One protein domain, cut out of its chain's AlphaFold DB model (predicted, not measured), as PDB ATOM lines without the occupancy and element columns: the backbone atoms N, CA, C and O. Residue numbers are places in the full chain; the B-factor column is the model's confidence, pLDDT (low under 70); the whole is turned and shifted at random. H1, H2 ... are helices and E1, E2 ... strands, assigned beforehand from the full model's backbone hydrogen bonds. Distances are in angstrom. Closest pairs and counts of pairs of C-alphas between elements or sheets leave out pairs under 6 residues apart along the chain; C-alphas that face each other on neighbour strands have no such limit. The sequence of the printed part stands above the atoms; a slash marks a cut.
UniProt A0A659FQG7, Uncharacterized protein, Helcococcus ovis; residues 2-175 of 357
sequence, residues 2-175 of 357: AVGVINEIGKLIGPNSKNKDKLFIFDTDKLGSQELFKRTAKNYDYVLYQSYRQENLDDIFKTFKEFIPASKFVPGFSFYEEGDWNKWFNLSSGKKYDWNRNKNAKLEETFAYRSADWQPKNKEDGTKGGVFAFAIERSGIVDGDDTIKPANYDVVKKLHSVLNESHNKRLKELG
ATOM      1  N   ALA A   2      30.821  32.840 -23.524       87.75
ATOM      2  CA  ALA A   2      30.406  33.612 -24.712       87.75
ATOM      3  C   ALA A   2      29.191  33.049 -25.488       87.75
ATOM      4  O   ALA A   2      28.284  33.798 -25.826       87.75
ATOM      5  N   VAL A   3      29.118  31.727 -25.705       96.19
ATOM      6  CA  VAL A   3      27.980  31.091 -26.409       96.19
ATOM      7  C   VAL A   3      26.640  31.349 -25.709       96.19
ATOM      8  O   VAL A   3      25.642  31.605 -26.374       96.19
ATOM      9  N   GLY A   4      26.611  31.287 -24.373       96.69
ATOM     10  CA  GLY A   4      25.391  31.528 -23.597       96.69
ATOM     11  C   GLY A   4      24.894  32.959 -23.774       96.69
ATOM     12  O   GLY A   4      23.735  33.165 -24.107       96.69
ATOM     13  N   VAL A   5      25.803  33.932 -23.661       96.75
ATOM     14  CA  VAL A   5      25.495  35.359 -23.841       96.75
ATOM     15  C   VAL A   5      24.953  35.641 -25.243       96.75
ATOM     16  O   VAL A   5      23.903  36.260 -25.376       96.75
ATOM     17  N   ILE A   6      25.611  35.136 -26.290       96.69
ATOM     18  CA  ILE A   6      25.159  35.325 -27.678       96.69
ATOM     19  C   ILE A   6      23.764  34.725 -27.894       96.69
ATOM     20  O   ILE A   6      22.935  35.330 -28.568       96.69
ATOM     21  N   ASN A   7      23.484  33.556 -27.312       96.19
ATOM     22  CA  ASN A   7      22.162  32.943 -27.410       96.19
ATOM     23  C   ASN A   7      21.079  33.777 -26.713       96.19
ATOM     24  O   ASN A   7      19.971  33.854 -27.233       96.19
ATOM     25  N   GLU A   8      21.375  34.412 -25.574       95.75
ATOM     26  CA  GLU A   8      20.424  35.326 -24.926       95.75
ATOM     27  C   GLU A   8      20.208  36.600 -25.753       95.75
ATOM     28  O   GLU A   8      19.065  37.012 -25.944       95.75
ATOM     29  N   ILE A   9      21.266  37.168 -26.342       95.06
ATOM     30  CA  ILE A   9      21.148  38.311 -27.264       95.06
ATOM     31  C   ILE A   9      20.305  37.934 -28.494       95.06
ATOM     32  O   ILE A   9      19.428  38.700 -28.887       95.06
ATOM     33  N   GLY A  10      20.491  36.734 -29.053       94.69
ATOM     34  CA  GLY A  10      19.721  36.232 -30.198       94.69
ATOM     35  C   GLY A  10      18.217  36.053 -29.937       94.69
ATOM     36  O   GLY A  10      17.436  35.925 -30.881       94.69
ATOM     37  N   LYS A  11      17.780  36.059 -28.669       94.31
ATOM     38  CA  LYS A  11      16.349  36.128 -28.311       94.31
ATOM     39  C   LYS A  11      15.806  37.558 -28.371       94.31
ATOM     40  O   LYS A  11      14.598  37.739 -28.529       94.31
ATOM     41  N   LEU A  12      16.675  38.559 -28.230       94.75
ATOM     42  CA  LEU A  12      16.328  39.982 -28.213       94.75
ATOM     43  C   LEU A  12      16.396  40.616 -29.606       94.75
ATOM     44  O   LEU A  12      15.547  41.448 -29.919       94.75
ATOM     45  N   ILE A  13      17.368  40.212 -30.429       95.56
ATOM     46  CA  ILE A  13      17.581  40.703 -31.800       95.56
ATOM     47  C   ILE A  13      17.876  39.558 -32.779       95.56
ATOM     48  O   ILE A  13      18.292  38.473 -32.374       95.56
ATOM     49  N   GLY A  14      17.656  39.803 -34.069       93.50
ATOM     50  CA  GLY A  14      17.923  38.855 -35.144       93.50
ATOM     51  C   GLY A  14      16.812  37.829 -35.408       93.50
ATOM     52  O   GLY A  14      15.674  37.979 -34.936       93.50
ATOM     53  N   PRO A  15      17.104  36.749 -36.155       92.19
ATOM     54  CA  PRO A  15      16.106  35.923 -36.825       92.19
ATOM     55  C   PRO A  15      15.247  35.099 -35.865       92.19
ATOM     56  O   PRO A  15      14.139  34.719 -36.236       92.19
ATOM     57  N   ASN A  16      15.687  34.871 -34.624       90.44
ATOM     58  CA  ASN A  16      14.927  34.128 -33.608       90.44
ATOM     59  C   ASN A  16      14.212  35.038 -32.600       90.44
ATOM     60  O   ASN A  16      13.465  34.548 -31.754       90.44
ATOM     61  N   SER A  17      14.412  36.353 -32.684       92.50
ATOM     62  CA  SER A  17      13.833  37.299 -31.736       92.50
ATOM     63  C   SER A  17      12.383  37.660 -32.068       92.50
ATOM     64  O   SER A  17      11.912  37.453 -33.194       92.50
ATOM     65  N   LYS A  18      11.674  38.233 -31.085       86.56
ATOM     66  CA  LYS A  18      10.357  38.860 -31.302       86.56
ATOM     67  C   LYS A  18      10.461  40.197 -32.048       86.56
ATOM     68  O   LYS A  18       9.492  40.593 -32.685       86.56
ATOM     69  N   ASN A  19      11.606  40.877 -31.967       85.25
ATOM     70  CA  ASN A  19      11.850  42.156 -32.626       85.25
ATOM     71  C   ASN A  19      12.616  41.940 -33.939       85.25
ATOM     72  O   ASN A  19      13.843  41.856 -33.949       85.25
ATOM     73  N   LYS A  20      11.884  41.874 -35.053       84.81
ATOM     74  CA  LYS A  20      12.467  41.667 -36.387       84.81
ATOM     75  C   LYS A  20      13.085  42.925 -37.007       84.81
ATOM     76  O   LYS A  20      13.678  42.817 -38.072       84.81
ATOM     77  N   ASP A  21      13.003  44.080 -36.344       91.50
ATOM     78  CA  ASP A  21      13.490  45.357 -36.886       91.50
ATOM     79  C   ASP A  21      14.996  45.564 -36.661       91.50
ATOM     80  O   ASP A  21      15.584  46.516 -37.175       91.50
ATOM     81  N   LYS A  22      15.641  44.695 -35.873       93.19
ATOM     82  CA  LYS A  22      17.071  44.778 -35.557       93.19
ATOM     83  C   LYS A  22      17.823  43.561 -36.067       93.19
ATOM     84  O   LYS A  22      17.532  42.434 -35.665       93.19
ATOM     85  N   LEU A  23      18.846  43.826 -36.876       95.25
ATOM     86  CA  LEU A  23      19.774  42.809 -37.349       95.25
ATOM     87  C   LEU A  23      20.741  42.397 -36.238       95.25
ATOM     88  O   LEU A  23      21.259  43.245 -35.508       95.25
ATOM     89  N   PHE A  24      21.037  41.103 -36.163       97.06
ATOM     90  CA  PHE A  24      22.172  40.588 -35.413       97.06
ATOM     91  C   PHE A  24      23.229  40.065 -36.384       97.06
ATOM     92  O   PHE A  24      23.013  39.090 -37.105       97.06
ATOM     93  N   ILE A  25      24.375  40.739 -36.416       97.31
ATOM     94  CA  ILE A  25      25.432  40.509 -37.398       97.31
ATOM     95  C   ILE A  25      26.654  39.901 -36.712       97.31
ATOM     96  O   ILE A  25      27.073  40.370 -35.653       97.31
ATOM     97  N   PHE A  26      27.234  38.874 -37.332       97.19
ATOM     98  CA  PHE A  26      28.525  38.322 -36.931       97.19
ATOM     99  C   PHE A  26      29.624  38.871 -37.840       97.19
ATOM    100  O   PHE A  26      29.777  38.425 -38.976       97.19
ATOM    101  N   ASP A  27      30.358  39.859 -37.342       95.88
ATOM    102  CA  ASP A  27      31.537  40.410 -38.007       95.88
ATOM    103  C   ASP A  27      32.780  39.605 -37.608       95.88
ATOM    104  O   ASP A  27      33.049  39.409 -36.417       95.88
ATOM    105  N   THR A  28      33.500  39.057 -38.588       95.31
ATOM    106  CA  THR A  28      34.617  38.155 -38.310       95.31
ATOM    107  C   THR A  28      35.673  38.115 -39.405       95.31
ATOM    108  O   THR A  28      35.383  38.160 -40.597       95.31
ATOM    109  N   ASP A  29      36.917  37.910 -38.982       92.75
ATOM    110  CA  ASP A  29      38.055  37.552 -39.827       92.75
ATOM    111  C   ASP A  29      38.443  36.063 -39.683       92.75
ATOM    112  O   ASP A  29      39.530  35.653 -40.105       92.75
ATOM    113  N   LYS A  30      37.592  35.268 -39.014       95.31
ATOM    114  CA  LYS A  30      37.804  33.848 -38.714       95.31
ATOM    115  C   LYS A  30      36.908  32.960 -39.576       95.31
ATOM    116  O   LYS A  30      35.834  33.358 -40.009       95.31
ATOM    117  N   LEU A  31      37.342  31.716 -39.784       95.75
ATOM    118  CA  LEU A  31      36.597  30.708 -40.546       95.75
ATOM    119  C   LEU A  31      35.302  30.274 -39.834       95.75
ATOM    120  O   LEU A  31      35.240  30.236 -38.604       95.75
ATOM    121  N   GLY A  32      34.305  29.818 -40.594       95.56
ATOM    122  CA  GLY A  32      33.052  29.275 -40.049       95.56
ATOM    123  C   GLY A  32      33.232  27.959 -39.281       95.56
ATOM    124  O   GLY A  32      32.364  27.544 -38.517       95.56
ATOM    125  N   SER A  33      34.403  27.327 -39.398       94.88
ATOM    126  CA  SER A  33      34.760  26.129 -38.638       94.88
ATOM    127  C   SER A  33      35.024  26.394 -37.145       94.88
ATOM    128  O   SER A  33      35.163  25.432 -36.383       94.88
ATOM    129  N   GLN A  34      35.067  27.661 -36.716       95.88
ATOM    130  CA  GLN A  34      35.267  28.042 -35.318       95.88
ATOM    131  C   GLN A  34      34.095  27.626 -34.424       95.88
ATOM    132  O   GLN A  34      32.930  27.884 -34.725       95.88
ATOM    133  N   GLU A  35      34.415  27.062 -33.259       95.25
ATOM    134  CA  GLU A  35      33.427  26.479 -32.343       95.25
ATOM    135  C   GLU A  35      32.383  27.489 -31.842       95.25
ATOM    136  O   GLU A  35      31.209  27.161 -31.670       95.25
ATOM    137  N   LEU A  36      32.789  28.748 -31.652       95.75
ATOM    138  CA  LEU A  36      31.872  29.824 -31.285       95.75
ATOM    139  C   LEU A  36      30.800  30.038 -32.359       95.75
ATOM    140  O   LEU A  36      29.619  30.114 -32.022       95.75
ATOM    141  N   PHE A  37      31.196  30.109 -33.634       97.19
ATOM    142  CA  PHE A  37      30.272  30.326 -34.743       97.19
ATOM    143  C   PHE A  37      29.344  29.127 -34.922       97.19
ATOM    144  O   PHE A  37      28.130  29.307 -34.893       97.19
ATOM    145  N   LYS A  38      29.884  27.902 -34.977       96.94
ATOM    146  CA  LYS A  38      29.087  26.665 -35.104       96.94
ATOM    147  C   LYS A  38      27.928  26.608 -34.112       96.94
ATOM    148  O   LYS A  38      26.801  26.264 -34.458       96.94
ATOM    149  N   ARG A  39      28.198  27.000 -32.866       97.25
ATOM    150  CA  ARG A  39      27.226  26.956 -31.766       97.25
ATOM    151  C   ARG A  39      26.266  28.143 -31.728       97.25
ATOM    152  O   ARG A  39      25.321  28.111 -30.939       97.25
ATOM    153  N   THR A  40      26.501  29.184 -32.525       97.19
ATOM    154  CA  THR A  40      25.730  30.437 -32.470       97.19
ATOM    155  C   THR A  40      25.178  30.908 -33.817       97.19
ATOM    156  O   THR A  40      24.352  31.816 -33.822       97.19
ATOM    157  N   ALA A  41      25.532  30.261 -34.934       97.62
ATOM    158  CA  ALA A  41      25.198  30.668 -36.302       97.62
ATOM    159  C   ALA A  41      23.706  30.961 -36.528       97.62
ATOM    160  O   ALA A  41      23.348  31.934 -37.186       97.62
ATOM    161  N   LYS A  42      22.827  30.160 -35.912       96.50
ATOM    162  CA  LYS A  42      21.367  30.321 -35.986       96.50
ATOM    163  C   LYS A  42      20.855  31.687 -35.519       96.50
ATOM    164  O   LYS A  42      19.718  32.028 -35.832       96.50
ATOM    165  N   ASN A  43      21.640  32.425 -34.734       96.69
ATOM    166  CA  ASN A  43      21.239  33.703 -34.153       96.69
ATOM    167  C   ASN A  43      21.555  34.901 -35.050       96.69
ATOM    168  O   ASN A  43      21.135  35.997 -34.706       96.69
ATOM    169  N   TYR A  44      22.283  34.721 -36.154       97.38
ATOM    170  CA  TYR A  44      22.712  35.838 -36.991       97.38
ATOM    171  C   TYR A  44      21.870  35.952 -38.264       97.38
ATOM    172  O   TYR A  44      21.520  34.953 -38.910       97.38
ATOM    173  N   ASP A  45      21.560  37.188 -38.640       97.12
ATOM    174  CA  ASP A  45      20.973  37.514 -39.939       97.12
ATOM    175  C   ASP A  45      22.030  37.436 -41.031       97.12
ATOM    176  O   ASP A  45      21.789  36.819 -42.063       97.12
ATOM    177  N   TYR A  46      23.217  37.981 -40.756       98.06
ATOM    178  CA  TYR A  46      24.329  38.026 -41.696       98.06
ATOM    179  C   TYR A  46      25.667  37.744 -41.020       98.06
ATOM    180  O   TYR A  46      25.875  38.049 -39.842       98.06
ATOM    181  N   VAL A  47      26.588  37.196 -41.808       98.06
ATOM    182  CA  VAL A  47      28.013  37.124 -41.501       98.06
ATOM    183  C   VAL A  47      28.731  38.109 -42.406       98.06
ATOM    184  O   VAL A  47      28.725  37.930 -43.627       98.06
ATOM    185  N   LEU A  48      29.355  39.119 -41.806       97.88
ATOM    186  CA  LEU A  48      30.293  39.994 -42.499       97.88
ATOM    187  C   LEU A  48      31.677  39.359 -42.372       97.88
ATOM    188  O   LEU A  48      32.283  39.375 -41.302       97.88
ATOM    189  N   TYR A  49      32.148  38.731 -43.448       97.19
ATOM    190  CA  TYR A  49      33.475  38.124 -43.471       97.19
ATOM    191  C   TYR A  49      34.523  39.108 -43.993       97.19
ATOM    192  O   TYR A  49      34.486  39.514 -45.157       97.19
ATOM    193  N   GLN A  50      35.484  39.461 -43.144       93.88
ATOM    194  CA  GLN A  50      36.566  40.404 -43.426       93.88
ATOM    195  C   GLN A  50      37.621  39.805 -44.374       93.88
ATOM    196  O   GLN A  50      38.741  39.474 -43.982       93.88
ATOM    197  N   SER A  51      37.285  39.681 -45.659       87.31
ATOM    198  CA  SER A  51      38.148  39.070 -46.680       87.31
ATOM    199  C   SER A  51      39.280  39.969 -47.202       87.31
ATOM    200  O   SER A  51      39.821  39.717 -48.277       87.31
ATOM    201  N   TYR A  52      39.727  40.980 -46.450       80.81
ATOM    202  CA  TYR A  52      40.757  41.941 -46.895       80.81
ATOM    203  C   TYR A  52      42.087  41.298 -47.294       80.81
ATOM    204  O   TYR A  52      42.864  41.866 -48.066       80.81
ATOM    205  N   ARG A  53      42.335  40.080 -46.798       84.56
ATOM    206  CA  ARG A  53      43.483  39.236 -47.151       84.56
ATOM    207  C   ARG A  53      43.437  38.710 -48.591       84.56
ATOM    208  O   ARG A  53      44.408  38.088 -49.014       84.56
ATOM    209  N   GLN A  54      42.369  38.995 -49.334       85.00
ATOM    210  CA  GLN A  54      42.148  38.582 -50.720       85.00
ATOM    211  C   GLN A  54      42.106  37.058 -50.887       85.00
ATOM    212  O   GLN A  54      42.660  36.500 -51.836       85.00
ATOM    213  N   GLU A  55      41.476  36.390 -49.922       90.25
ATOM    214  CA  GLU A  55      41.322  34.937 -49.874       90.25
ATOM    215  C   GLU A  55      40.364  34.432 -50.961       90.25
ATOM    216  O   GLU A  55      39.561  35.181 -51.522       90.25
ATOM    217  N   ASN A  56      40.427  33.133 -51.253       93.44
ATOM    218  CA  ASN A  56      39.462  32.491 -52.136       93.44
ATOM    219  C   ASN A  56      38.101  32.368 -51.432       93.44
ATOM    220  O   ASN A  56      37.943  31.573 -50.507       93.44
ATOM    221  N   LEU A  57      37.115  33.137 -51.893       95.56
ATOM    222  CA  LEU A  57      35.792  33.213 -51.272       95.56
ATOM    223  C   LEU A  57      35.026  31.882 -51.281       95.56
ATOM    224  O   LEU A  57      34.261  31.640 -50.351       95.56
ATOM    225  N   ASP A  58      35.258  30.991 -52.249       96.44
ATOM    226  CA  ASP A  58      34.652  29.652 -52.241       96.44
ATOM    227  C   ASP A  58      35.219  28.775 -51.120       96.44
ATOM    228  O   ASP A  58      34.460  28.098 -50.421       96.44
ATOM    229  N   ASP A  59      36.537  28.819 -50.905       96.25
ATOM    230  CA  ASP A  59      37.195  28.060 -49.836       96.25
ATOM    231  C   ASP A  59      36.759  28.570 -48.459       96.25
ATOM    232  O   ASP A  59      36.503  27.778 -47.548       96.25
ATOM    233  N   ILE A  60      36.602  29.890 -48.321       96.50
ATOM    234  CA  ILE A  60      36.066  30.499 -47.104       96.50
ATOM    235  C   ILE A  60      34.605  30.096 -46.901       96.50
ATOM    236  O   ILE A  60      34.276  29.544 -45.848       96.50
ATOM    237  N   PHE A  61      33.727  30.324 -47.885       97.69
ATOM    238  CA  PHE A  61      32.296  30.029 -47.764       97.69
ATOM    239  C   PHE A  61      32.035  28.542 -47.491       97.69
ATOM    240  O   PHE A  61      31.129  28.210 -46.725       97.69
ATOM    241  N   LYS A  62      32.885  27.640 -47.999       97.31
ATOM    242  CA  LYS A  62      32.842  26.208 -47.668       97.31
ATOM    243  C   LYS A  62      32.898  25.937 -46.159       97.31
ATOM    244  O   LYS A  62      32.311  24.962 -45.706       97.31
ATOM    245  N   THR A  63      33.551  26.792 -45.373       97.62
ATOM    246  CA  THR A  63      33.594  26.662 -43.904       97.62
ATOM    247  C   THR A  63      32.322  27.155 -43.202       97.62
ATOM    248  O   THR A  63      32.103  26.819 -42.042       97.62
ATOM    249  N   PHE A  64      31.483  27.936 -43.893       98.00
ATOM    250  CA  PHE A  64      30.246  28.528 -43.371       98.00
ATOM    251  C   PHE A  64      28.976  27.814 -43.855       98.00
ATOM    252  O   PHE A  64      27.984  27.796 -43.126       98.00
ATOM    253  N   LYS A  65      28.999  27.225 -45.059       96.62
ATOM    254  CA  LYS A  65      27.808  26.711 -45.762       96.62
ATOM    255  C   LYS A  65      27.030  25.616 -45.033       96.62
ATOM    256  O   LYS A  65      25.856  25.420 -45.317       96.62
ATOM    257  N   GLU A  66      27.663  24.904 -44.100       96.19
ATOM    258  CA  GLU A  66      26.978  23.911 -43.256       96.19
ATOM    259  C   GLU A  66      26.063  24.559 -42.205       96.19
ATOM    260  O   GLU A  66      25.147  23.914 -41.701       96.19
ATOM    261  N   PHE A  67      26.288  25.835 -41.873       97.38
ATOM    262  CA  PHE A  67      25.603  26.538 -40.785       97.38
ATOM    263  C   PHE A  67      24.715  27.684 -41.268       97.38
ATOM    264  O   PHE A  67      23.740  28.027 -40.596       97.38
ATOM    265  N   ILE A  68      25.052  28.298 -42.405       97.12
ATOM    266  CA  ILE A  68      24.288  29.395 -43.004       97.12
ATOM    267  C   ILE A  68      24.171  29.225 -44.525       97.12
ATOM    268  O   ILE A  68      25.116  28.761 -45.163       97.12
ATOM    269  N   PRO A  69      23.048  29.641 -45.137       97.19
ATOM    270  CA  PRO A  69      22.957  29.732 -46.590       97.19
ATOM    271  C   PRO A  69      23.829  30.883 -47.113       97.19
ATOM    272  O   PRO A  69      24.120  31.838 -46.385       97.19
ATOM    273  N   ALA A  70      24.188  30.841 -48.401       97.31
ATOM    274  CA  ALA A  70      24.981  31.904 -49.023       97.31
ATOM    275  C   ALA A  70      24.314  33.278 -48.905       97.31
ATOM    276  O   ALA A  70      25.006  34.276 -48.730       97.31
ATOM    277  N   SER A  71      22.979  33.331 -48.888       96.94
ATOM    278  CA  SER A  71      22.202  34.567 -48.743       96.94
ATOM    279  C   SER A  71      22.435  35.306 -47.421       96.94
ATOM    280  O   SER A  71      22.032  36.458 -47.293       96.94
ATOM    281  N   LYS A  72      23.106  34.676 -46.448       97.69
ATOM    282  CA  LYS A  72      23.559  35.306 -45.200       97.69
ATOM    283  C   LYS A  72      25.052  35.635 -45.183       97.69
ATOM    284  O   LYS A  72      25.510  36.324 -44.277       97.69
ATOM    285  N   PHE A  73      25.824  35.137 -46.143       98.25
ATOM    286  CA  PHE A  73      27.261  35.367 -46.229       98.25
ATOM    287  C   PHE A  73      27.548  36.621 -47.057       98.25
ATOM    288  O   PHE A  73      27.145  36.722 -48.219       98.25
ATOM    289  N   VAL A  74      28.244  37.578 -46.448       98.06
ATOM    290  CA  VAL A  74      28.549  38.884 -47.031       98.06
ATOM    291  C   VAL A  74      30.070  39.062 -46.977       98.06
ATOM    292  O   VAL A  74      30.601  39.395 -45.920       98.06
ATOM    293  N   PRO A  75      30.811  38.784 -48.064       97.00
ATOM    294  CA  PRO A  75      32.249  39.020 -48.099       97.00
ATOM    295  C   PRO A  75      32.565  40.518 -48.141       97.00
ATOM    296  O   PRO A  75      31.826  41.311 -48.730       97.00
ATOM    297  N   GLY A  76      33.675  40.892 -47.511       94.94
ATOM    298  CA  GLY A  76      34.110  42.275 -47.364       94.94
ATOM    299  C   GLY A  76      35.407  42.601 -48.080       94.94
ATOM    300  O   GLY A  76      36.310  41.770 -48.194       94.94
ATOM    301  N   PHE A  77      35.536  43.852 -48.498       93.75
ATOM    302  CA  PHE A  77      36.803  44.437 -48.927       93.75
ATOM    303  C   PHE A  77      37.046  45.751 -48.169       93.75
ATOM    304  O   PHE A  77      36.135  46.292 -47.545       93.75
ATOM    305  N   SER A  78      38.274  46.256 -48.189       92.19
ATOM    306  CA  SER A  78      38.630  47.525 -47.551       92.19
ATOM    307  C   SER A  78      39.171  48.491 -48.589       92.19
ATOM    308  O   SER A  78      40.012  48.111 -49.409       92.19
ATOM    309  N   PHE A  79      38.732  49.743 -48.527       91.62
ATOM    310  CA  PHE A  79      39.513  50.830 -49.103       91.62
ATOM    311  C   PHE A  79      40.784  51.046 -48.266       91.62
ATOM    312  O   PHE A  79      40.886  50.566 -47.134       91.62
ATOM    313  N   TYR A  80      41.775  51.719 -48.844       88.06
ATOM    314  CA  TYR A  80      42.997  52.079 -48.133       88.06
ATOM    315  C   TYR A  80      42.755  53.268 -47.190       88.06
ATOM    316  O   TYR A  80      42.443  54.371 -47.652       88.06
ATOM    317  N   GLU A  81      42.925  53.030 -45.889       83.19
ATOM    318  CA  GLU A  81      42.956  54.063 -44.845       83.19
ATOM    319  C   GLU A  81      44.324  54.757 -44.822       83.19
ATOM    320  O   GLU A  81      45.364  54.128 -45.049       83.19
ATOM    321  N   GLU A  82      44.332  56.064 -44.562       79.94
ATOM    322  CA  GLU A  82      45.553  56.867 -44.521       79.94
ATOM    323  C   GLU A  82      46.507  56.356 -43.436       79.94
ATOM    324  O   GLU A  82      46.166  56.267 -42.256       79.94
ATOM    325  N   GLY A  83      47.734  56.028 -43.837       77.81
ATOM    326  CA  GLY A  83      48.753  55.501 -42.938       77.81
ATOM    327  C   GLY A  83      48.501  54.071 -42.455       77.81
ATOM    328  O   GLY A  83      49.152  53.661 -41.494       77.81
ATOM    329  N   ASP A  84      47.604  53.299 -43.085       74.44
ATOM    330  CA  ASP A  84      47.355  51.908 -42.694       74.44
ATOM    331  C   ASP A  84      48.604  51.031 -42.874       74.44
ATOM    332  O   ASP A  84      49.173  50.880 -43.963       74.44
ATOM    333  N   TRP A  85      49.007  50.392 -41.778       73.44
ATOM    334  CA  TRP A  85      50.141  49.476 -41.731       73.44
ATOM    335  C   TRP A  85      49.798  48.114 -42.343       73.44
ATOM    336  O   TRP A  85      50.692  47.431 -42.849       73.44
ATOM    337  N   ASN A  86      48.521  47.714 -42.322       73.19
ATOM    338  CA  ASN A  86      48.076  46.409 -42.812       73.19
ATOM    339  C   ASN A  86      48.059  46.322 -44.340       73.19
ATOM    340  O   ASN A  86      48.206  45.220 -44.881       73.19
ATOM    341  N   LYS A  87      47.948  47.466 -45.035       77.81
ATOM    342  CA  LYS A  87      48.198  47.590 -46.481       77.81
ATOM    343  C   LYS A  87      47.411  46.561 -47.303       77.81
ATOM    344  O   LYS A  87      47.950  45.868 -48.175       77.81
ATOM    345  N   TRP A  88      46.112  46.439 -47.018       81.25
ATOM    346  CA  TRP A  88      45.238  45.444 -47.653       81.25
ATOM    347  C   TRP A  88      45.193  45.570 -49.183       81.25
ATOM    348  O   TRP A  88      45.197  44.554 -49.897       81.25
ATOM    349  N   PHE A  89      45.205  46.817 -49.665       86.12
ATOM    350  CA  PHE A  89      45.207  47.227 -51.070       86.12
ATOM    351  C   PHE A  89      44.208  46.434 -51.925       86.12
ATOM    352  O   PHE A  89      44.583  45.672 -52.822       86.12
ATOM    353  N   ASN A  90      42.921  46.507 -51.568       89.75
ATOM    354  CA  ASN A  90      41.874  45.775 -52.282       89.75
ATOM    355  C   ASN A  90      41.414  46.474 -53.571       89.75
ATOM    356  O   ASN A  90      40.614  45.866 -54.283       89.75
ATOM    357  N   LEU A  91      41.936  47.672 -53.882       90.56
ATOM    358  CA  LEU A  91      41.758  48.385 -55.156       90.56
ATOM    359  C   LEU A  91      42.977  48.304 -56.089       90.56
ATOM    360  O   LEU A  91      42.926  48.786 -57.214       90.56
ATOM    361  N   SER A  92      44.053  47.656 -55.652       88.06
ATOM    362  CA  SER A  92      45.214  47.342 -56.481       88.06
ATOM    363  C   SER A  92      45.100  45.938 -57.075       88.06
ATOM    364  O   SER A  92      44.440  45.059 -56.507       88.06
ATOM    365  N   SER A  93      45.801  45.685 -58.182       84.62
ATOM    366  CA  SER A  93      46.025  44.318 -58.673       84.62
ATOM    367  C   SER A  93      47.328  43.733 -58.111       84.62
ATOM    368  O   SER A  93      48.243  44.459 -57.718       84.62
ATOM    369  N   GLY A  94      47.390  42.398 -58.014       75.25
ATOM    370  CA  GLY A  94      48.526  41.650 -57.456       75.25
ATOM    371  C   GLY A  94      48.244  40.951 -56.117       75.25
ATOM    372  O   GLY A  94      47.269  41.232 -55.417       75.25
ATOM    373  N   LYS A  95      49.100  39.990 -55.746       68.75
ATOM    374  CA  LYS A  95      48.923  39.159 -54.537       68.75
ATOM    375  C   LYS A  95      49.256  39.926 -53.258       68.75
ATOM    376  O   LYS A  95      50.003  40.904 -53.286       68.75
ATOM    377  N   LYS A  96      48.692  39.487 -52.128       64.38
ATOM    378  CA  LYS A  96      49.024  40.020 -50.798       64.38
ATOM    379  C   LYS A  96      50.546  39.922 -50.592       64.38
ATOM    380  O   LYS A  96      51.097  38.847 -50.804       64.38
ATOM    381  N   TYR A  97      51.184  41.031 -50.203       68.50
ATOM    382  CA  TYR A  97      52.645  41.206 -50.045       68.50
ATOM    383  C   TYR A  97      53.481  41.370 -51.324       68.50
ATOM    384  O   TYR A  97      54.708  41.352 -51.255       68.50
ATOM    385  N   ASP A  98      52.853  41.570 -52.481       68.88
ATOM    386  CA  ASP A  98      53.576  42.025 -53.667       68.88
ATOM    387  C   ASP A  98      53.969  43.508 -53.511       68.88
ATOM    388  O   ASP A  98      53.112  44.375 -53.315       68.88
ATOM    389  N   TRP A  99      55.273  43.794 -53.555       63.59
ATOM    390  CA  TRP A  99      55.823  45.147 -53.423       63.59
ATOM    391  C   TRP A  99      55.593  46.004 -54.678       63.59
ATOM    392  O   TRP A  99      55.597  47.229 -54.576       63.59
ATOM    393  N   ASN A 100      55.319  45.378 -55.830       67.88
ATOM    394  CA  ASN A 100      55.083  46.036 -57.119       67.88
ATOM    395  C   ASN A 100      53.596  46.023 -57.518       67.88
ATOM    396  O   ASN A 100      53.257  45.929 -58.699       67.88
ATOM    397  N   ARG A 101      52.690  46.118 -56.538       80.06
ATOM    398  CA  ARG A 101      51.243  46.212 -56.788       80.06
ATOM    399  C   ARG A 101      50.919  47.373 -57.723       80.06
ATOM    400  O   ARG A 101      51.346  48.507 -57.497       80.06
ATOM    401  N   ASN A 102      50.098  47.104 -58.737       85.25
ATOM    402  CA  ASN A 102      49.570  48.164 -59.581       85.25
ATOM    403  C   ASN A 102      48.434  48.872 -58.837       85.25
ATOM    404  O   ASN A 102      47.291  48.417 -58.842       85.25
ATOM    405  N   LYS A 103      48.769  49.992 -58.196       84.62
ATOM    406  CA  LYS A 103      47.817  50.857 -57.484       84.62
ATOM    407  C   LYS A 103      46.796  51.516 -58.413       84.62
ATOM    408  O   LYS A 103      45.706  51.860 -57.981       84.62
ATOM    409  N   ASN A 104      47.127  51.632 -59.698       85.44
ATOM    410  CA  ASN A 104      46.254  52.168 -60.740       85.44
ATOM    411  C   ASN A 104      45.581  51.044 -61.544       85.44
ATOM    412  O   ASN A 104      45.316  51.201 -62.738       85.44
ATOM    413  N   ALA A 105      45.367  49.880 -60.923       88.69
ATOM    414  CA  ALA A 105      44.701  48.763 -61.571       88.69
ATOM    415  C   ALA A 105      43.289  49.145 -62.021       88.69
ATOM    416  O   ALA A 105      42.583  49.927 -61.377       88.69
ATOM    417  N   LYS A 106      42.859  48.547 -63.131       92.25
ATOM    418  CA  LYS A 106      41.454  48.601 -63.528       92.25
ATOM    419  C   LYS A 106      40.613  47.916 -62.458       92.25
ATOM    420  O   LYS A 106      41.055  46.927 -61.873       92.25
ATOM    421  N   LEU A 107      39.400  48.414 -62.219       92.25
ATOM    422  CA  LEU A 107      38.542  47.922 -61.140       92.25
ATOM    423  C   LEU A 107      38.320  46.403 -61.243       92.25
ATOM    424  O   LEU A 107      38.367  45.714 -60.231       92.25
ATOM    425  N   GLU A 108      38.172  45.878 -62.454       94.00
ATOM    426  CA  GLU A 108      37.946  44.466 -62.777       94.00
ATOM    427  C   GLU A 108      39.084  43.535 -62.313       94.00
ATOM    428  O   GLU A 108      38.874  42.342 -62.099       94.00
ATOM    429  N   GLU A 109      40.291  44.069 -62.113       91.81
ATOM    430  CA  GLU A 109      41.462  43.311 -61.652       91.81
ATOM    431  C   GLU A 109      41.563  43.253 -60.114       91.81
ATOM    432  O   GLU A 109      42.383  42.515 -59.549       91.81
ATOM    433  N   THR A 110      40.730  44.027 -59.419       92.88
ATOM    434  CA  THR A 110      40.823  44.254 -57.975       92.88
ATOM    435  C   THR A 110      40.083  43.194 -57.162       92.88
ATOM    436  O   THR A 110      39.160  42.522 -57.634       92.88
ATOM    437  N   PHE A 111      40.455  43.043 -55.888       92.69
ATOM    438  CA  PHE A 111      39.716  42.158 -54.987       92.69
ATOM    439  C   PHE A 111      38.329  42.710 -54.629       92.69
ATOM    440  O   PHE A 111      37.402  41.925 -54.420       92.69
ATOM    441  N   ALA A 112      38.161  44.036 -54.605       94.62
ATOM    442  CA  ALA A 112      36.858  44.664 -54.407       94.62
ATOM    443  C   ALA A 112      35.858  44.239 -55.497       94.62
ATOM    444  O   ALA A 112      34.747  43.809 -55.181       94.62
ATOM    445  N   TYR A 113      36.282  44.249 -56.768       95.62
ATOM    446  CA  TYR A 113      35.466  43.741 -57.873       95.62
ATOM    447  C   TYR A 113      35.184  42.250 -57.736       95.62
ATOM    448  O   TYR A 113      34.027  41.852 -57.818       95.62
ATOM    449  N   ARG A 114      36.204  41.424 -57.448       95.31
ATOM    450  CA  ARG A 114      35.989  39.983 -57.217       95.31
ATOM    451  C   ARG A 114      34.971  39.734 -56.107       95.31
ATOM    452  O   ARG A 114      34.110  38.880 -56.264       95.31
ATOM    453  N   SER A 115      35.024  40.498 -55.018       95.44
ATOM    454  CA  SER A 115      34.056  40.395 -53.925       95.44
ATOM    455  C   SER A 115      32.649  40.770 -54.386       95.44
ATOM    456  O   SER A 115      31.708  40.049 -54.060       95.44
ATOM    457  N   ALA A 116      32.496  41.843 -55.173       96.69
ATOM    458  CA  ALA A 116      31.224  42.294 -55.750       96.69
ATOM    459  C   ALA A 116      30.640  41.328 -56.789       96.69
ATOM    460  O   ALA A 116      29.435  41.086 -56.763       96.69
ATOM    461  N   ASP A 117      31.465  40.708 -57.626       97.50
ATOM    462  CA  ASP A 117      31.032  39.776 -58.675       97.50
ATOM    463  C   ASP A 117      30.799  38.348 -58.155       97.50
ATOM    464  O   ASP A 117      29.931  37.627 -58.643       97.50
ATOM    465  N   TRP A 118      31.534  37.928 -57.120       97.38
ATOM    466  CA  TRP A 118      31.536  36.534 -56.676       97.38
ATOM    467  C   TRP A 118      30.138  36.015 -56.318       97.38
ATOM    468  O   TRP A 118      29.357  36.672 -55.640       97.38
ATOM    469  N   GLN A 119      29.836  34.792 -56.727       97.50
ATOM    470  CA  GLN A 119      28.696  34.008 -56.266       97.50
ATOM    471  C   GLN A 119      29.220  32.596 -55.987       97.50
ATOM    472  O   GLN A 119      30.137  32.173 -56.698       97.50
ATOM    473  N   PRO A 120      28.646  31.834 -55.036       96.69
ATOM    474  CA  PRO A 120      29.114  30.481 -54.735       96.69
ATOM    475  C   PRO A 120      29.266  29.630 -55.997       96.69
ATOM    476  O   PRO A 120      28.377  29.629 -56.858       96.69
ATOM    477  N   LYS A 121      30.374  28.898 -56.135       94.44
ATOM    478  CA  LYS A 121      30.650  28.094 -57.332       94.44
ATOM    479  C   LYS A 121      29.614  26.992 -57.549       94.44
ATOM    480  O   LYS A 121      29.234  26.738 -58.692       94.44
ATOM    481  N   ASN A 122      29.135  26.357 -56.477       94.38
ATOM    482  CA  ASN A 122      27.975  25.476 -56.572       94.38
ATOM    483  C   ASN A 122      26.703  26.329 -56.686       94.38
ATOM    484  O   ASN A 122      26.379  27.098 -55.783       94.38
ATOM    485  N   LYS A 123      25.966  26.176 -57.790       91.19
ATOM    486  CA  LYS A 123      24.729  26.930 -58.037       91.19
ATOM    487  C   LYS A 123      23.663  26.648 -56.979       91.19
ATOM    488  O   LYS A 123      22.924  27.558 -56.618       91.19
ATOM    489  N   GLU A 124      23.616  25.429 -56.447       90.25
ATOM    490  CA  GLU A 124      22.636  25.027 -55.431       90.25
ATOM    491  C   GLU A 124      22.777  25.809 -54.119       90.25
ATOM    492  O   GLU A 124      21.798  25.959 -53.393       90.25
ATOM    493  N   ASP A 125      23.958  26.378 -53.848       94.25
ATOM    494  CA  ASP A 125      24.178  27.227 -52.674       94.25
ATOM    495  C   ASP A 125      23.494  28.613 -52.815       94.25
ATOM    496  O   ASP A 125      23.414  29.364 -51.843       94.25
ATOM    497  N   GLY A 126      22.958  28.948 -53.997       93.31
ATOM    498  CA  GLY A 126      22.130  30.130 -54.238       93.31
ATOM    499  C   GLY A 126      22.917  31.395 -54.591       93.31
ATOM    500  O   GLY A 126      23.872  31.361 -55.378       93.31
ATOM    501  N   THR A 127      22.462  32.528 -54.051       95.44
ATOM    502  CA  THR A 127      23.096  33.849 -54.164       95.44
ATOM    503  C   THR A 127      23.692  34.269 -52.825       95.44
ATOM    504  O   THR A 127      23.131  33.961 -51.773       95.44
ATOM    505  N   LYS A 128      24.818  34.990 -52.847       96.69
ATOM    506  CA  LYS A 128      25.381  35.614 -51.643       96.69
ATOM    507  C   LYS A 128      24.450  36.691 -51.071       96.69
ATOM    508  O   LYS A 128      23.627  37.246 -51.801       96.69
ATOM    509  N   GLY A 129      24.637  37.040 -49.798       96.12
ATOM    510  CA  GLY A 129      23.826  38.051 -49.110       96.12
ATOM    511  C   GLY A 129      24.114  39.497 -49.513       96.12
ATOM    512  O   GLY A 129      23.246  40.352 -49.389       96.12
ATOM    513  N   GLY A 130      25.316  39.777 -50.015       96.00
ATOM    514  CA  GLY A 130      25.725  41.114 -50.440       96.00
ATOM    515  C   GLY A 130      27.241  41.249 -50.461       96.00
ATOM    516  O   GLY A 130      27.948  40.249 -50.561       96.00
ATOM    517  N   VAL A 131      27.727  42.482 -50.336       95.75
ATOM    518  CA  VAL A 131      29.130  42.822 -50.066       95.75
ATOM    519  C   VAL A 131      29.159  43.989 -49.089       95.75
ATOM    520  O   VAL A 131      28.275  44.843 -49.142       95.75
ATOM    521  N   PHE A 132      30.170  44.042 -48.223       94.69
ATOM    522  CA  PHE A 132      30.424  45.210 -47.377       94.69
ATOM    523  C   PHE A 132      31.808  45.804 -47.649       94.69
ATOM    524  O   PHE A 132      32.705  45.125 -48.152       94.69
ATOM    525  N   ALA A 133      31.965  47.084 -47.324       94.19
ATOM    526  CA  ALA A 133      33.220  47.801 -47.473       94.19
ATOM    527  C   ALA A 133      33.615  48.460 -46.152       94.19
ATOM    528  O   ALA A 133      32.765  49.037 -45.477       94.19
ATOM    529  N   PHE A 134      34.898  48.387 -45.812       91.50
ATOM    530  CA  PHE A 134      35.512  49.202 -44.764       91.50
ATOM    531  C   PHE A 134      36.198  50.426 -45.372       91.50
ATOM    532  O   PHE A 134      36.611  50.377 -46.534       91.50
ATOM    533  N   ALA A 135      36.298  51.498 -44.583       91.44
ATOM    534  CA  ALA A 135      36.862  52.787 -44.982       91.44
ATOM    535  C   ALA A 135      36.165  53.425 -46.200       91.44
ATOM    536  O   ALA A 135      36.783  53.863 -47.168       91.44
ATOM    537  N   ILE A 136      34.829  53.416 -46.220       92.56
ATOM    538  CA  ILE A 136      34.045  53.847 -47.390       92.56
ATOM    539  C   ILE A 136      34.245  55.330 -47.745       92.56
ATOM    540  O   ILE A 136      34.125  55.715 -48.911       92.56
ATOM    541  N   GLU A 137      34.604  56.150 -46.761       92.12
ATOM    542  CA  GLU A 137      35.010  57.550 -46.899       92.12
ATOM    543  C   GLU A 137      36.278  57.740 -47.745       92.12
ATOM    544  O   GLU A 137      36.585  58.862 -48.144       92.12
ATOM    545  N   ARG A 138      36.964  56.645 -48.092       92.62
ATOM    546  CA  ARG A 138      38.114  56.600 -49.003       92.62
ATOM    547  C   ARG A 138      37.746  56.149 -50.419       92.62
ATOM    548  O   ARG A 138      38.615  55.952 -51.269       92.62
ATOM    549  N   SER A 139      36.456  55.992 -50.720       93.06
ATOM    550  CA  SER A 139      36.014  55.574 -52.049       93.06
ATOM    551  C   SER A 139      36.440  56.556 -53.142       93.06
ATOM    552  O   SER A 139      36.019  57.714 -53.165       93.06
ATOM    553  N   GLY A 140      37.160  56.026 -54.133       87.00
ATOM    554  CA  GLY A 140      37.683  56.791 -55.266       87.00
ATOM    555  C   GLY A 140      39.112  57.288 -55.063       87.00
ATOM    556  O   GLY A 140      39.668  57.885 -55.981       87.00
ATOM    557  N   ILE A 141      39.707  57.018 -53.900       90.19
ATOM    558  CA  ILE A 141      41.101  57.334 -53.608       90.19
ATOM    559  C   ILE A 141      41.957  56.102 -53.904       90.19
ATOM    560  O   ILE A 141      41.584  54.971 -53.593       90.19
ATOM    561  N   VAL A 142      43.086  56.330 -54.573       88.44
ATOM    562  CA  VAL A 142      44.017  55.277 -54.980       88.44
ATOM    563  C   VAL A 142      44.716  54.694 -53.752       88.44
ATOM    564  O   VAL A 142      45.080  55.408 -52.819       88.44
ATOM    565  N   ASP A 143      44.937  53.383 -53.771       87.62
ATOM    566  CA  ASP A 143      45.651  52.667 -52.719       87.62
ATOM    567  C   ASP A 143      47.042  53.274 -52.446       87.62
ATOM    568  O   ASP A 143      47.891  53.379 -53.336       87.62
ATOM    569  N   GLY A 144      47.319  53.620 -51.187       86.44
ATOM    570  CA  GLY A 144      48.594  54.208 -50.770       86.44
ATOM    571  C   GLY A 144      48.725  55.719 -50.983       86.44
ATOM    572  O   GLY A 144      49.844  56.218 -50.906       86.44
ATOM    573  N   ASP A 145      47.640  56.425 -51.297       88.69
ATOM    574  CA  ASP A 145      47.589  57.888 -51.271       88.69
ATOM    575  C   ASP A 145      47.166  58.367 -49.873       88.69
ATOM    576  O   ASP A 145      45.992  58.296 -49.531       88.69
ATOM    577  N   ASP A 146      48.097  58.867 -49.062       90.31
ATOM    578  CA  ASP A 146      47.818  59.331 -47.690       90.31
ATOM    579  C   ASP A 146      47.273  60.770 -47.618       90.31
ATOM    580  O   ASP A 146      47.164  61.350 -46.537       90.31
ATOM    581  N   THR A 147      46.944  61.391 -48.754       90.44
ATOM    582  CA  THR A 147      46.376  62.742 -48.748       90.44
ATOM    583  C   THR A 147      44.903  62.732 -48.334       90.44
ATOM    584  O   THR A 147      44.120  61.855 -48.718       90.44
ATOM    585  N   ILE A 148      44.512  63.753 -47.567       88.06
ATOM    586  CA  ILE A 148      43.128  63.971 -47.145       88.06
ATOM    587  C   ILE A 148      42.336  64.494 -48.345       88.06
ATOM    588  O   ILE A 148      42.545  65.621 -48.802       88.06
ATOM    589  N   LYS A 149      41.425  63.668 -48.861       89.56
ATOM    590  CA  LYS A 149      40.559  63.986 -50.003       89.56
ATOM    591  C   LYS A 149      39.134  63.512 -49.715       89.56
ATOM    592  O   LYS A 149      38.962  62.474 -49.084       89.56
ATOM    593  N   PRO A 150      38.103  64.232 -50.184       90.81
ATOM    594  CA  PRO A 150      36.734  63.749 -50.079       90.81
ATOM    595  C   PRO A 150      36.508  62.535 -50.994       90.81
ATOM    596  O   PRO A 150      36.939  62.538 -52.151       90.81
ATOM    597  N   ALA A 151      35.778  61.525 -50.510       92.38
ATOM    598  CA  ALA A 151      35.288  60.438 -51.356       92.38
ATOM    599  C   ALA A 151      34.346  60.951 -52.454       92.38
ATOM    600  O   ALA A 151      33.452  61.761 -52.207       92.38
ATOM    601  N   ASN A 152      34.490  60.394 -53.658       93.06
ATOM    602  CA  ASN A 152      33.563  60.626 -54.774       93.06
ATOM    603  C   ASN A 152      32.515  59.505 -54.931       93.06
ATOM    604  O   ASN A 152      31.538  59.659 -55.667       93.06
ATOM    605  N   TYR A 153      32.698  58.383 -54.222       94.75
ATOM    606  CA  TYR A 153      31.821  57.204 -54.246       94.75
ATOM    607  C   TYR A 153      31.690  56.497 -55.607       94.75
ATOM    608  O   TYR A 153      30.858  55.600 -55.758       94.75
ATOM    609  N   ASP A 154      32.516  56.832 -56.598       93.06
ATOM    610  CA  ASP A 154      32.396  56.267 -57.947       93.06
ATOM    611  C   ASP A 154      32.739  54.778 -57.982       93.06
ATOM    612  O   ASP A 154      32.076  53.999 -58.670       93.06
ATOM    613  N   VAL A 155      33.736  54.359 -57.198       93.00
ATOM    614  CA  VAL A 155      34.091  52.942 -57.049       93.00
ATOM    615  C   VAL A 155      32.931  52.166 -56.428       93.00
ATOM    616  O   VAL A 155      32.537  51.136 -56.967       93.00
ATOM    617  N   VAL A 156      32.317  52.684 -55.358       94.50
ATOM    618  CA  VAL A 156      31.149  52.053 -54.717       94.50
ATOM    619  C   VAL A 156      29.976  51.920 -55.693       94.50
ATOM    620  O   VAL A 156      29.400  50.839 -55.796       94.50
ATOM    621  N   LYS A 157      29.646  52.970 -56.461       95.00
ATOM    622  CA  LYS A 157      28.563  52.922 -57.466       95.00
ATOM    623  C   LYS A 157      28.820  51.858 -58.537       95.00
ATOM    624  O   LYS A 157      27.906  51.113 -58.887       95.00
ATOM    625  N   LYS A 158      30.059  51.752 -59.029       96.06
ATOM    626  CA  LYS A 158      30.452  50.721 -60.005       96.06
ATOM    627  C   LYS A 158      30.342  49.316 -59.412       96.06
ATOM    628  O   LYS A 158      29.738  48.446 -60.029       96.06
ATOM    629  N   LEU A 159      30.847  49.105 -58.196       96.31
ATOM    630  CA  LEU A 159      30.748  47.818 -57.500       96.31
ATOM    631  C   LEU A 159      29.299  47.427 -57.194       96.31
ATOM    632  O   LEU A 159      28.961  46.250 -57.266       96.31
ATOM    633  N   HIS A 160      28.425  48.396 -56.913       95.44
ATOM    634  CA  HIS A 160      26.994  48.151 -56.776       95.44
ATOM    635  C   HIS A 160      26.369  47.652 -58.091       95.44
ATOM    636  O   HIS A 160      25.569  46.717 -58.056       95.44
ATOM    637  N   SER A 161      26.768  48.197 -59.250       96.38
ATOM    638  CA  SER A 161      26.343  47.664 -60.561       96.38
ATOM    639  C   SER A 161      26.786  46.213 -60.737       96.38
ATOM    640  O   SER A 161      25.960  45.350 -61.015       96.38
ATOM    641  N   VAL A 162      28.061  45.921 -60.466       97.69
ATOM    642  CA  VAL A 162      28.638  44.567 -60.567       97.69
ATOM    643  C   VAL A 162      27.928  43.580 -59.636       97.69
ATOM    644  O   VAL A 162      27.606  42.457 -60.030       97.69
ATOM    645  N   LEU A 163      27.626  43.995 -58.403       96.44
ATOM    646  CA  LEU A 163      26.863  43.192 -57.449       96.44
ATOM    647  C   LEU A 163      25.472  42.848 -57.994       96.44
ATOM    648  O   LEU A 163      25.067  41.687 -57.944       96.44
ATOM    649  N   ASN A 164      24.758  43.834 -58.536       94.31
ATOM    650  CA  ASN A 164      23.418  43.630 -59.082       94.31
ATOM    651  C   ASN A 164      23.438  42.774 -60.353       94.31
ATOM    652  O   ASN A 164      22.611  41.877 -60.504       94.31
ATOM    653  N   GLU A 165      24.398  42.998 -61.247       95.12
ATOM    654  CA  GLU A 165      24.580  42.208 -62.465       95.12
ATOM    655  C   GLU A 165      24.891  40.744 -62.141       95.12
ATOM    656  O   GLU A 165      24.222  39.849 -62.666       95.12
ATOM    657  N   SER A 166      25.834  40.482 -61.228       95.31
ATOM    658  CA  SER A 166      26.176  39.116 -60.812       95.31
ATOM    659  C   SER A 166      25.012  38.423 -60.097       95.31
ATOM    660  O   SER A 166      24.725  37.251 -60.367       95.31
ATOM    661  N   HIS A 167      24.287  39.145 -59.236       93.69
ATOM    662  CA  HIS A 167      23.091  38.645 -58.558       93.69
ATOM    663  C   HIS A 167      21.996  38.276 -59.566       93.69
ATOM    664  O   HIS A 167      21.505  37.146 -59.560       93.69
ATOM    665  N   ASN A 168      21.663  39.181 -60.488       90.69
ATOM    666  CA  ASN A 168      20.625  38.963 -61.495       90.69
ATOM    667  C   ASN A 168      20.999  37.851 -62.478       90.69
ATOM    668  O   ASN A 168      20.151  37.036 -62.851       90.69
ATOM    669  N   LYS A 169      22.272  37.772 -62.878       92.44
ATOM    670  CA  LYS A 169      22.784  36.660 -63.684       92.44
ATOM    671  C   LYS A 169      22.595  35.332 -62.954       92.44
ATOM    672  O   LYS A 169      22.058  34.392 -63.540       92.44
ATOM    673  N   ARG A 170      22.956  35.260 -61.668       92.81
ATOM    674  CA  ARG A 170      22.770  34.046 -60.863       92.81
ATOM    675  C   ARG A 170      21.295  33.686 -60.698       92.81
ATOM    676  O   ARG A 170      20.953  32.520 -60.855       92.81
ATOM    677  N   LEU A 171      20.416  34.653 -60.447       89.44
ATOM    678  CA  LEU A 171      18.971  34.417 -60.376       89.44
ATOM    679  C   LEU A 171      18.429  33.780 -61.665       89.44
ATOM    680  O   LEU A 171      17.719  32.776 -61.592       89.44
ATOM    681  N   LYS A 172      18.833  34.283 -62.838       87.12
ATOM    682  CA  LYS A 172      18.453  33.700 -64.138       87.12
ATOM    683  C   LYS A 172      18.948  32.262 -64.294       87.12
ATOM    684  O   LYS A 172      18.189  31.400 -64.728       87.12
ATOM    685  N   GLU A 173      20.189  31.978 -63.901       89.81
ATOM    686  CA  GLU A 173      20.744  30.615 -63.923       89.81
ATOM    687  C   GLU A 173      20.007  29.649 -62.984       89.81
ATOM    688  O   GLU A 173      19.950  28.451 -63.260       89.81
ATOM    689  N   LEU A 174      19.437  30.166 -61.895       86.44
ATOM    690  CA  LEU A 174      18.610  29.420 -60.945       86.44
ATOM    691  C   LEU A 174      17.126  29.355 -61.355       86.44
ATOM    692  O   LEU A 174      16.312  28.795 -60.621       86.44
ATOM    693  N   GLY A 175      16.764  29.918 -62.511       83.19
ATOM    694  CA  GLY A 175      15.405  29.892 -63.053       83.19
ATOM    695  C   GLY A 175      14.443  30.921 -62.455       83.19
ATOM    696  O   GLY A 175      13.235  30.766 -62.627       83.19
TER     697      GLY A 175
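Overview. This is residues 2 to 175 of the 357 residues of an uncharacterized protein of Helcococcus ovis (UniProt A0A659FQG7). Little is regular here: a small curled sheet of four parallel strands, order E1 E2 E3 E4, has H4 over E3, and long H5 packs on H4. The 174 printed residues, mixed in class, alternate five named helices with four strands, H1 first. It is compact, radius of gyration 17.1 A, spans 46 by 39 by 29 A.

Arrangement. Start at E3, residues 73 to 78. Its parallel neighbours are E2, 46 to 49 (N 74 to O 47, 2.9 A), and E4, 132 to 134 (N 134 to O 77, 3.0 A). E1, 25 to 28, is parallel to E2; N 48 and O 26 are 2.9 A apart. H4, 111 to 117, lies over E3, height 8.0 A. H5, 154 to 173, touches H4 with residues 159 to 166 alone; the closest C-alphas, Leu 163 and Ala 116, are 4.8 A apart. H3, 57 to 62, only grazes the sheet. H1, 2 to 12, and H2, 35 to 38, are not on it. Every O i to N i+4 pair is within hydrogen-bond range in H3, H4 and H5, and 6 of 7 in H1; H2 is too short.

Along the chain. Find C-alpha 2, where H1 begins, at (30.406, 33.612, -24.712). H5 runs 28.8 A to C-alpha 173 at (20.744, 30.615, -63.923).

Size, cuts and confidence. The printed part has no cut. Long links include residues 79 to 110; pLDDT is under 70 at 95 to 100.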